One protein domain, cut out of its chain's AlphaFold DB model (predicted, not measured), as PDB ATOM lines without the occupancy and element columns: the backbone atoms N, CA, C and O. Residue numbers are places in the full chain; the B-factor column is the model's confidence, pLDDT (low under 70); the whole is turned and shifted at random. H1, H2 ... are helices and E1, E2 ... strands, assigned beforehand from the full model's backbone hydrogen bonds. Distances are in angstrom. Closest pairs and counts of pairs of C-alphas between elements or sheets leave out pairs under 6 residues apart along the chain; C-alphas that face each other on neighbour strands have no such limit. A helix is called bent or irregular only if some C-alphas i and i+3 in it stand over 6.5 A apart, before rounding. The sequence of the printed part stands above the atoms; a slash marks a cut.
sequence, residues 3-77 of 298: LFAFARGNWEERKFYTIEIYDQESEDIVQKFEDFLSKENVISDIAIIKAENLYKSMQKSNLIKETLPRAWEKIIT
ATOM      1  N   LEU A   3      -5.865  19.144  30.888       71.38
ATOM      2  CA  LEU A   3      -6.904  19.033  31.914       71.38
ATOM      3  C   LEU A   3      -6.394  19.539  33.262       71.38
ATOM      4  O   LEU A   3      -5.257  19.266  33.645       71.38
ATOM      5  N   PHE A   4      -7.254  20.220  34.010       69.81
ATOM      6  CA  PHE A   4      -6.980  20.624  35.377       69.81
ATOM      7  C   PHE A   4      -7.380  19.491  36.327       69.81
ATOM      8  O   PHE A   4      -8.555  19.296  36.637       69.81
ATOM      9  N   ALA A   5      -6.396  18.704  36.766       66.12
ATOM     10  CA  ALA A   5      -6.625  17.451  37.490       66.12
ATOM     11  C   ALA A   5      -7.406  17.618  38.809       66.12
ATOM     12  O   ALA A   5      -8.143  16.712  39.196       66.12
ATOM     13  N   PHE A   6      -7.279  18.773  39.471       64.19
ATOM     14  CA  PHE A   6      -7.913  19.058  40.763       64.19
ATOM     15  C   PHE A   6      -9.294  19.724  40.654       64.19
ATOM     16  O   PHE A   6      -9.962  19.917  41.673       64.19
ATOM     17  N   ALA A   7      -9.749  20.073  39.446       60.78
ATOM     18  CA  ALA A   7     -11.104  20.581  39.251       60.78
ATOM     19  C   ALA A   7     -12.122  19.437  39.398       60.78
ATOM     20  O   ALA A   7     -11.871  18.300  39.002       60.78
ATOM     21  N   ARG A   8     -13.282  19.733  39.995       58.94
ATOM     22  CA  ARG A   8     -14.416  18.799  40.046       58.94
ATOM     23  C   ARG A   8     -15.170  18.852  38.722       58.94
ATOM     24  O   ARG A   8     -15.286  19.932  38.156       58.94
ATOM     25  N   GLY A   9     -15.699  17.712  38.288       63.25
ATOM     26  CA  GLY A   9     -16.487  17.624  37.062       63.25
ATOM     27  C   GLY A   9     -16.022  16.530  36.108       63.25
ATOM     28  O   GLY A   9     -15.048  15.816  36.377       63.25
ATOM     29  N   ASN A  10     -16.722  16.394  34.987       68.19
ATOM     30  CA  ASN A  10     -16.318  15.503  33.903       68.19
ATOM     31  C   ASN A  10     -15.019  16.018  33.230       68.19
ATOM     32  O   ASN A  10     -14.421  17.017  33.633       68.19
ATOM     33  N   TRP A  11     -14.460  15.278  32.271       67.44
ATOM     34  CA  TRP A  11     -13.196  15.690  31.640       67.44
ATOM     35  C   TRP A  11     -13.340  16.977  30.807       67.44
ATOM     36  O   TRP A  11     -12.362  17.709  30.682       67.44
ATOM     37  N   GLU A  12     -14.532  17.283  30.290       61.81
ATOM     38  CA  GLU A  12     -14.812  18.504  29.527       61.81
ATOM     39  C   GLU A  12     -14.829  19.732  30.435       61.81
ATOM     40  O   GLU A  12     -14.208  20.741  30.113       61.81
ATOM     41  N   GLU A  13     -15.442  19.617  31.614       62.12
ATOM     42  CA  GLU A  13     -15.465  20.659  32.646       62.12
ATOM     43  C   GLU A  13     -14.069  20.935  33.212       62.12
ATOM     44  O   GLU A  13     -13.766  22.055  33.613       62.12
ATOM     45  N   ARG A  14     -13.190  19.927  33.214       72.75
ATOM     46  CA  ARG A  14     -11.791  20.050  33.650       72.75
ATOM     47  C   ARG A  14     -10.854  20.515  32.537       72.75
ATOM     48  O   ARG A  14      -9.691  20.812  32.811       72.75
ATOM     49  N   LYS A  15     -11.309  20.560  31.285       78.38
ATOM     50  CA  LYS A  15     -10.498  20.988  30.143       78.38
ATOM     51  C   LYS A  15     -10.332  22.499  30.178       78.38
ATOM     52  O   LYS A  15     -11.319  23.217  30.171       78.38
ATOM     53  N   PHE A  16      -9.094  22.985  30.175       77.94
ATOM     54  CA  PHE A  16      -8.824  24.432  30.166       77.94
ATOM     55  C   PHE A  16      -8.115  24.911  28.900       77.94
ATOM     56  O   PHE A  16      -8.078  26.111  28.636       77.94
ATOM     57  N   TYR A  17      -7.544  23.991  28.119       79.62
ATOM     58  CA  TYR A  17      -6.919  24.324  26.846       79.62
ATOM     59  C   TYR A  17      -6.840  23.113  25.909       79.62
ATOM     60  O   TYR A  17      -6.594  21.976  26.338       79.62
ATOM     61  N   THR A  18      -6.992  23.366  24.610       84.56
ATOM     62  CA  THR A  18      -6.725  22.395  23.546       84.56
ATOM     63  C   THR A  18      -5.602  22.950  22.679       84.56
ATOM     64  O   THR A  18      -5.718  24.048  22.146       84.56
ATOM     65  N   ILE A  19      -4.510  22.193  22.583       85.00
ATOM     66  CA  ILE A  19      -3.443  22.458  21.617       85.00
ATOM     67  C   ILE A  19      -3.870  21.783  20.315       85.00
ATOM     68  O   ILE A  19      -3.985  20.553  20.284       85.00
ATOM     69  N   GLU A  20      -4.140  22.582  19.292       84.94
ATOM     70  CA  GLU A  20      -4.543  22.133  17.958       84.94
ATOM     71  C   GLU A  20      -3.378  22.389  17.009       84.94
ATOM     72  O   GLU A  20      -3.202  23.481  16.486       84.94
ATOM     73  N   ILE A  21      -2.539  21.364  16.848       86.19
ATOM     74  CA  ILE A  21      -1.209  21.474  16.226       86.19
ATOM     75  C   ILE A  21      -1.270  21.984  14.775       86.19
ATOM     76  O   ILE A  21      -0.299  22.547  14.286       86.19
ATOM     77  N   TYR A  22      -2.398  21.783  14.095       85.88
ATOM     78  CA  TYR A  22      -2.590  22.180  12.699       85.88
ATOM     79  C   TYR A  22      -3.240  23.558  12.532       85.88
ATOM     80  O   TYR A  22      -3.129  24.137  11.456       85.88
ATOM     81  N   ASP A  23      -3.884  24.075  13.582       80.81
ATOM     82  CA  ASP A  23      -4.751  25.260  13.521       80.81
ATOM     83  C   ASP A  23      -4.210  26.438  14.354       80.81
ATOM     84  O   ASP A  23      -4.810  27.512  14.391       80.81
ATOM     85  N   GLN A  24      -3.082  26.244  15.044       87.12
ATOM     86  CA  GLN A  24      -2.431  27.237  15.900       87.12
ATOM     87  C   GLN A  24      -1.015  27.535  15.403       87.12
ATOM     88  O   GLN A  24      -0.328  26.655  14.882       87.12
ATOM     89  N   GLU A  25      -0.560  28.771  15.602       92.81
ATOM     90  CA  GLU A  25       0.800  29.182  15.252       92.81
ATOM     91  C   GLU A  25       1.837  28.378  16.049       92.81
ATOM     92  O   GLU A  25       1.673  28.112  17.245       92.81
ATOM     93  N   SER A  26       2.937  27.989  15.396       91.69
ATOM     94  CA  SER A  26       3.951  27.123  16.013       91.69
ATOM     95  C   SER A  26       4.573  27.736  17.267       91.69
ATOM     96  O   SER A  26       4.899  27.022  18.211       91.69
ATOM     97  N   GLU A  27       4.710  29.060  17.285       92.31
ATOM     98  CA  GLU A  27       5.252  29.822  18.414       92.31
ATOM     99  C   GLU A  27       4.327  29.741  19.636       92.31
ATOM    100  O   GLU A  27       4.791  29.467  20.746       92.31
ATOM    101  N   ASP A  28       3.013  29.851  19.427       86.44
ATOM    102  CA  ASP A  28       2.015  29.696  20.486       86.44
ATOM    103  C   ASP A  28       2.001  28.265  21.031       86.44
ATOM    104  O   ASP A  28       1.967  28.058  22.245       86.44
ATOM    105  N   ILE A  29       2.080  27.260  20.153       90.31
ATOM    106  CA  ILE A  29       2.121  25.846  20.548       90.31
ATOM    107  C   ILE A  29       3.345  25.563  21.429       90.31
ATOM    108  O   ILE A  29       3.212  24.946  22.492       90.31
ATOM    109  N   VAL A  30       4.529  26.025  21.012       93.31
ATOM    110  CA  VAL A  30       5.778  25.860  21.773       93.31
ATOM    111  C   VAL A  30       5.657  26.536  23.133       93.31
ATOM    112  O   VAL A  30       5.923  25.892  24.150       93.31
ATOM    113  N   GLN A  31       5.154  27.771  23.181       91.19
ATOM    114  CA  GLN A  31       4.969  28.486  24.440       91.19
ATOM    115  C   GLN A  31       4.018  27.742  25.388       91.19
ATOM    116  O   GLN A  31       4.278  27.665  26.588       91.19
ATOM    117  N   LYS A  32       2.938  27.134  24.877       90.81
ATOM    118  CA  LYS A  32       2.006  26.334  25.694       90.81
ATOM    119  C   LYS A  32       2.643  25.048  26.212       90.81
ATOM    120  O   LYS A  32       2.368  24.655  27.348       90.81
ATOM    121  N   PHE A  33       3.500  24.401  25.424       91.31
ATOM    122  CA  PHE A  33       4.267  23.252  25.900       91.31
ATOM    123  C   PHE A  33       5.276  23.642  26.976       91.31
ATOM    124  O   PHE A  33       5.371  22.953  27.989       91.31
ATOM    125  N   GLU A  34       5.978  24.760  26.815       92.81
ATOM    126  CA  GLU A  34       6.878  25.257  27.852       92.81
ATOM    127  C   GLU A  34       6.121  25.637  29.126       92.81
ATOM    128  O   GLU A  34       6.506  25.233  30.225       92.81
ATOM    129  N   ASP A  35       5.011  26.362  28.993       90.06
ATOM    130  CA  ASP A  35       4.199  26.835  30.111       90.06
ATOM    131  C   ASP A  35       3.667  25.695  30.981       90.06
ATOM    132  O   ASP A  35       3.668  25.821  32.207       90.06
ATOM    133  N   PHE A  36       3.213  24.601  30.361       90.00
ATOM    134  CA  PHE A  36       2.496  23.536  31.063       90.00
ATOM    135  C   PHE A  36       3.292  22.245  31.252       90.00
ATOM    136  O   PHE A  36       2.969  21.490  32.167       90.00
ATOM    137  N   LEU A  37       4.297  21.966  30.413       89.69
ATOM    138  CA  LEU A  37       5.014  20.683  30.407       89.69
ATOM    139  C   LEU A  37       6.525  20.799  30.648       89.69
ATOM    140  O   LEU A  37       7.174  19.761  30.801       89.69
ATOM    141  N   SER A  38       7.117  22.003  30.696       94.62
ATOM    142  CA  SER A  38       8.556  22.103  30.971       94.62
ATOM    143  C   SER A  38       8.867  21.595  32.378       94.62
ATOM    144  O   SER A  38       8.167  21.898  33.347       94.62
ATOM    145  N   LYS A  39       9.948  20.816  32.507       92.88
ATOM    146  CA  LYS A  39      10.356  20.242  33.796       92.88
ATOM    147  C   LYS A  39      10.503  21.327  34.863       92.88
ATOM    148  O   LYS A  39      10.056  21.126  35.983       92.88
ATOM    149  N   GLU A  40      11.108  22.456  34.503       94.38
ATOM    150  CA  GLU A  40      11.318  23.594  35.397       94.38
ATOM    151  C   GLU A  40       9.997  24.193  35.897       94.38
ATOM    152  O   GLU A  40       9.830  24.358  37.105       94.38
ATOM    153  N   ASN A  41       9.024  24.433  35.011       91.00
ATOM    154  CA  ASN A  41       7.721  24.982  35.402       91.00
ATOM    155  C   ASN A  41       6.879  23.983  36.208       91.00
ATOM    156  O   ASN A  41       6.089  24.395  37.056       91.00
ATOM    157  N   VAL A  42       7.040  22.678  35.963       90.00
ATOM    158  CA  VAL A  42       6.314  21.625  36.689       90.00
ATOM    159  C   VAL A  42       6.845  21.452  38.113       90.00
ATOM    160  O   VAL A  42       6.047  21.370  39.038       90.00
ATOM    161  N   ILE A  43       8.167  21.422  38.322       91.88
ATOM    162  CA  ILE A  43       8.743  21.232  39.671       91.88
ATOM    163  C   ILE A  43       8.650  22.482  40.558       91.88
ATOM    164  O   ILE A  43       8.822  22.376  41.768       91.88
ATOM    165  N   SER A  44       8.435  23.656  39.960       91.69
ATOM    166  CA  SER A  44       8.328  24.948  40.653       91.69
ATOM    167  C   SER A  44       6.883  25.414  40.864       91.69
ATOM    168  O   SER A  44       6.667  26.553  41.267       91.69
ATOM    169  N   ASP A  45       5.892  24.572  40.546       89.12
ATOM    170  CA  ASP A  45       4.451  24.873  40.577       89.12
ATOM    171  C   ASP A  45       3.982  26.016  39.644       89.12
ATOM    172  O   ASP A  45       2.785  26.311  39.560       89.12
ATOM    173  N   ILE A  46       4.878  26.621  38.855       89.69
ATOM    174  CA  ILE A  46       4.548  27.668  37.871       89.69
ATOM    175  C   ILE A  46       3.545  27.150  36.832       89.69
ATOM    176  O   ILE A  46       2.617  27.871  36.458       89.69
ATOM    177  N   ALA A  47       3.687  25.895  36.396       86.56
ATOM    178  CA  ALA A  47       2.760  25.258  35.460       86.56
ATOM    179  C   ALA A  47       1.330  25.188  36.026       86.56
ATOM    180  O   ALA A  47       0.364  25.438  35.300       86.56
ATOM    181  N   ILE A  48       1.188  24.918  37.331       85.94
ATOM    182  CA  ILE A  48      -0.110  24.866  38.018       85.94
ATOM    183  C   ILE A  48      -0.718  26.266  38.091       85.94
ATOM    184  O   ILE A  48      -1.880  26.443  37.731       85.94
ATOM    185  N   ILE A  49       0.068  27.275  38.473       85.94
ATOM    186  CA  ILE A  49      -0.389  28.671  38.548       85.94
ATOM    187  C   ILE A  49      -0.866  29.164  37.174       85.94
ATOM    188  O   ILE A  49      -1.940  29.763  37.056       85.94
ATOM    189  N   LYS A  50      -0.100  28.888  36.110       88.38
ATOM    190  CA  LYS A  50      -0.479  29.238  34.732       88.38
ATOM    191  C   LYS A  50      -1.768  28.527  34.311       88.38
ATOM    192  O   LYS A  50      -2.651  29.165  33.736       88.38
ATOM    193  N   ALA A  51      -1.900  27.239  34.629       83.38
ATOM    194  CA  ALA A  51      -3.092  26.456  34.316       83.38
ATOM    195  C   ALA A  51      -4.332  26.969  35.070       83.38
ATOM    196  O   ALA A  51      -5.389  27.137  34.463       83.38
ATOM    197  N   GLU A  52      -4.202  27.302  36.358       82.81
ATOM    198  CA  GLU A  52      -5.286  27.886  37.153       82.81
ATOM    199  C   GLU A  52      -5.768  29.222  36.593       82.81
ATOM    200  O   GLU A  52      -6.974  29.458  36.497       82.81
ATOM    201  N   ASN A  53      -4.837  30.106  36.238       84.31
ATOM    202  CA  ASN A  53      -5.173  31.417  35.694       84.31
ATOM    203  C   ASN A  53      -5.915  31.287  34.362       84.31
ATOM    204  O   ASN A  53      -6.923  31.966  34.143       84.31
ATOM    205  N   LEU A  54      -5.461  30.380  33.495       82.94
ATOM    206  CA  LEU A  54      -6.107  30.126  32.213       82.94
ATOM    207  C   LEU A  54      -7.499  29.504  32.397       82.94
ATOM    208  O   LEU A  54      -8.459  29.967  31.782       82.94
ATOM    209  N   TYR A  55      -7.634  28.534  33.304       77.31
ATOM    210  CA  TYR A  55      -8.917  27.919  33.643       77.31
ATOM    211  C   TYR A  55      -9.925  28.940  34.189       77.31
ATOM    212  O   TYR A  55     -11.045  29.028  33.686       77.31
ATOM    213  N   LYS A  56      -9.520  29.784  35.150       79.56
ATOM    214  CA  LYS A  56     -10.365  30.860  35.707       79.56
ATOM    215  C   LYS A  56     -10.780  31.872  34.632       79.56
ATOM    216  O   LYS A  56     -11.937  32.293  34.595       79.56
ATOM    217  N   SER A  57      -9.860  32.245  33.740       77.62
ATOM    218  CA  SER A  57     -10.145  33.143  32.612       77.62
ATOM    219  C   SER A  57     -11.172  32.542  31.647       77.62
ATOM    220  O   SER A  57     -12.133  33.210  31.257       77.62
ATOM    221  N   MET A  58     -11.031  31.253  31.321       73.50
ATOM    222  CA  MET A  58     -11.969  30.532  30.465       73.50
ATOM    223  C   MET A  58     -13.356  30.418  31.113       73.50
ATOM    224  O   MET A  58     -14.349  30.736  30.464       73.50
ATOM    225  N   GLN A  59     -13.437  30.053  32.398       72.81
ATOM    226  CA  GLN A  59     -14.702  30.019  33.143       72.81
ATOM    227  C   GLN A  59     -15.402  31.381  33.135       72.81
ATOM    228  O   GLN A  59     -16.599  31.462  32.859       72.81
ATOM    229  N   LYS A  60     -14.651  32.466  33.370       76.06
ATOM    230  CA  LYS A  60     -15.168  33.834  33.271       76.06
ATOM    231  C   LYS A  60     -15.702  34.128  31.866       76.06
ATOM    232  O   LYS A  60     -16.798  34.666  31.742       76.06
ATOM    233  N   SER A  61     -14.952  33.781  30.819       71.19
ATOM    234  CA  SER A  61     -15.370  33.990  29.426       71.19
ATOM    235  C   SER A  61     -16.649  33.221  29.088       71.19
ATOM    236  O   SER A  61     -17.573  33.803  28.523       71.19
ATOM    237  N   ASN A  62     -16.742  31.951  29.487       68.25
ATOM    238  CA  ASN A  62     -17.926  31.120  29.263       68.25
ATOM    239  C   ASN A  62     -19.145  31.673  30.003       68.25
ATOM    240  O   ASN A  62     -20.190  31.867  29.389       68.25
ATOM    241  N   LEU A  63     -18.988  32.040  31.277       70.69
ATOM    242  CA  LEU A  63     -20.066  32.648  32.052       70.69
ATOM    243  C   LEU A  63     -20.561  33.953  31.411       70.69
ATOM    244  O   LEU A  63     -21.766  34.194  31.355       70.69
ATOM    245  N   ILE A  64     -19.649  34.787  30.896       73.06
ATOM    246  CA  ILE A  64     -20.009  36.001  30.152       73.06
ATOM    247  C   ILE A  64     -20.785  35.635  28.884       73.06
ATOM    248  O   ILE A  64     -21.855  36.195  28.666       73.06
ATOM    249  N   LYS A  65     -20.295  34.684  28.078       69.25
ATOM    250  CA  LYS A  65     -20.967  34.231  26.847       69.25
ATOM    251  C   LYS A  65     -22.381  33.708  27.110       69.25
ATOM    252  O   LYS A  65     -23.282  34.010  26.338       69.25
ATOM    253  N   GLU A  66     -22.591  32.973  28.198       71.00
ATOM    254  CA  GLU A  66     -23.910  32.462  28.598       71.00
ATOM    255  C   GLU A  66     -24.833  33.552  29.158       71.00
ATOM    256  O   GLU A  66     -26.053  33.508  28.984       71.00
ATOM    257  N   THR A  67     -24.263  34.540  29.848       72.44
ATOM    258  CA  THR A  67     -25.034  35.596  30.516       72.44
ATOM    259  C   THR A  67     -25.394  36.737  29.569       72.44
ATOM    260  O   THR A  67     -26.452  37.343  29.730       72.44
ATOM    261  N   LEU A  68     -24.562  37.024  28.565       77.38
ATOM    262  CA  LEU A  68     -24.740  38.156  27.652       77.38
ATOM    263  C   LEU A  68     -26.089  38.128  26.902       77.38
ATOM    264  O   LEU A  68     -26.759  39.161  26.902       77.38
ATOM    265  N   PRO A  69     -26.570  36.988  26.360       73.56
ATOM    266  CA  PRO A  69     -27.898  36.921  25.744       73.56
ATOM    267  C   PRO A  69     -29.028  37.253  26.724       73.56
ATOM    268  O   PRO A  69     -29.967  37.959  26.373       73.56
ATOM    269  N   ARG A  70     -28.915  36.804  27.981       75.00
ATOM    270  CA  ARG A  70     -29.905  37.075  29.038       75.00
ATOM    271  C   ARG A  70     -29.883  38.540  29.473       75.00
ATOM    272  O   ARG A  70     -30.924  39.114  29.778       75.00
ATOM    273  N   ALA A  71     -28.696  39.141  29.520       80.19
ATOM    274  CA  ALA A  71     -28.541  40.565  29.787       80.19
ATOM    275  C   ALA A  71     -29.188  41.393  28.670       80.19
ATOM    276  O   ALA A  71     -29.948  42.311  28.965       80.19
ATOM    277  N   TRP A  72     -28.958  41.018  27.407       85.38
ATOM    278  CA  TRP A  72     -29.601  41.646  26.256       85.38
ATOM    279  C   TRP A  72     -31.127  41.521  26.303       85.38
ATOM    280  O   TRP A  72     -31.809  42.537  26.211       85.38
ATOM    281  N   GLU A  73     -31.664  40.316  26.537       76.69
ATOM    282  CA  GLU A  73     -33.107  40.066  26.697       76.69
ATOM    283  C   GLU A  73     -33.724  40.989  27.753       76.69
ATOM    284  O   GLU A  73     -34.768  41.606  27.526       76.69
ATOM    285  N   LYS A  74     -33.057  41.123  28.902       78.62
ATOM    286  CA  LYS A  74     -33.518  41.998  29.977       78.62
ATOM    287  C   LYS A  74     -33.531  43.464  29.542       78.62
ATOM    288  O   LYS A  74     -34.538  44.130  29.750       78.62
ATOM    289  N   ILE A  75     -32.454  43.938  28.917       84.50
ATOM    290  CA  ILE A  75     -32.300  45.330  28.471       84.50
ATOM    291  C   ILE A  75     -33.391  45.726  27.466       84.50
ATOM    292  O   ILE A  75     -33.959  46.805  27.575       84.50
ATOM    293  N   ILE A  76     -33.720  44.862  26.505       82.69
ATOM    294  CA  ILE A  76     -34.743  45.179  25.490       82.69
ATOM    295  C   ILE A  76     -36.182  45.010  26.000       82.69
ATOM    296  O   ILE A  76     -37.106  45.572  25.419       82.69
ATOM    297  N   THR A  77     -36.386  44.229  27.066       75.50
ATOM    298  CA  THR A  77     -37.715  43.999  27.667       75.50
ATOM    299  C   THR A  77     -38.054  45.047  28.728       75.50
ATOM    300  O   THR A  77     -39.221  45.391  28.910       75.50
TER     301      THR A  77
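AT A GLANCE: This is residues 3 to 77 of the 298 residues of the protein "DUF4268 domain-containing protein" of Thermosipho africanus H17ap60334 (UniProt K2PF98). A long, bent helix, H3, makes the long axis, and H1 meets its first end to form an open L, with the small H2 at the corner. The strand E1 packs on H3a, the first arm of H3, while residues 60 to 77 stick out as an arm. The printed part has 75 residues, with one named strand and three named helices in the order E1, H1, H2, H3; the class is mostly helix. It is loose, with a radius of gyration of the C-alphas of 16.0 A, and elongated, spanning 54 by 29 by 20 A.

HOW THE PARTS SIT: H3, residues 46 to 77, was assigned as one helix by its hydrogen bonds but is bent: C-alphas 66 and 69 are 6.6 A apart. Its arms, H3a of residues 46 to 66 and H3b of residues 69 to 77, stand at a shallow tilt of 31 degrees. H1, residues 26 to 37, touches H3a with residues 35 to 37 alone, opposite ways at a steep tilt of 65 degrees; the closest C-alphas, of Phe 36 and Ala 47, are 4.7 A apart. H2, residues 39 to 43, and H1 only just touch, only at the corner, with 3 pairs of C-alphas within 8 A, the closest those of Asp 35 and Asn 41 at 6.6 A. E1, residues 15 to 17, pairs with no named strand; its closest C-alpha to H3a is that of Phe 16, 4.9 A from that of Tyr 55. H1 and H3b are apart. In H1, H2, H3a and H3b every O i to N i+4 pair is within hydrogen-bond range.

IN THESE COORDINATES: H3a is 30.3 A long from C-alpha 46 at (4.548, 27.668, 37.871), and H3b 12.3 A, ending at C-alpha 77 at (-37.715, 43.999, 27.667). H1 measures 15.8 A, H2 6.2 A and E1 5.9 A.

THE WHOLE: The C-alphas farthest apart, of Lys 39 and Thr 77, are 54.0 A apart. The printed part has no cut and no long link. Residues 4 to 13, 62 and 65 have pLDDT under 70.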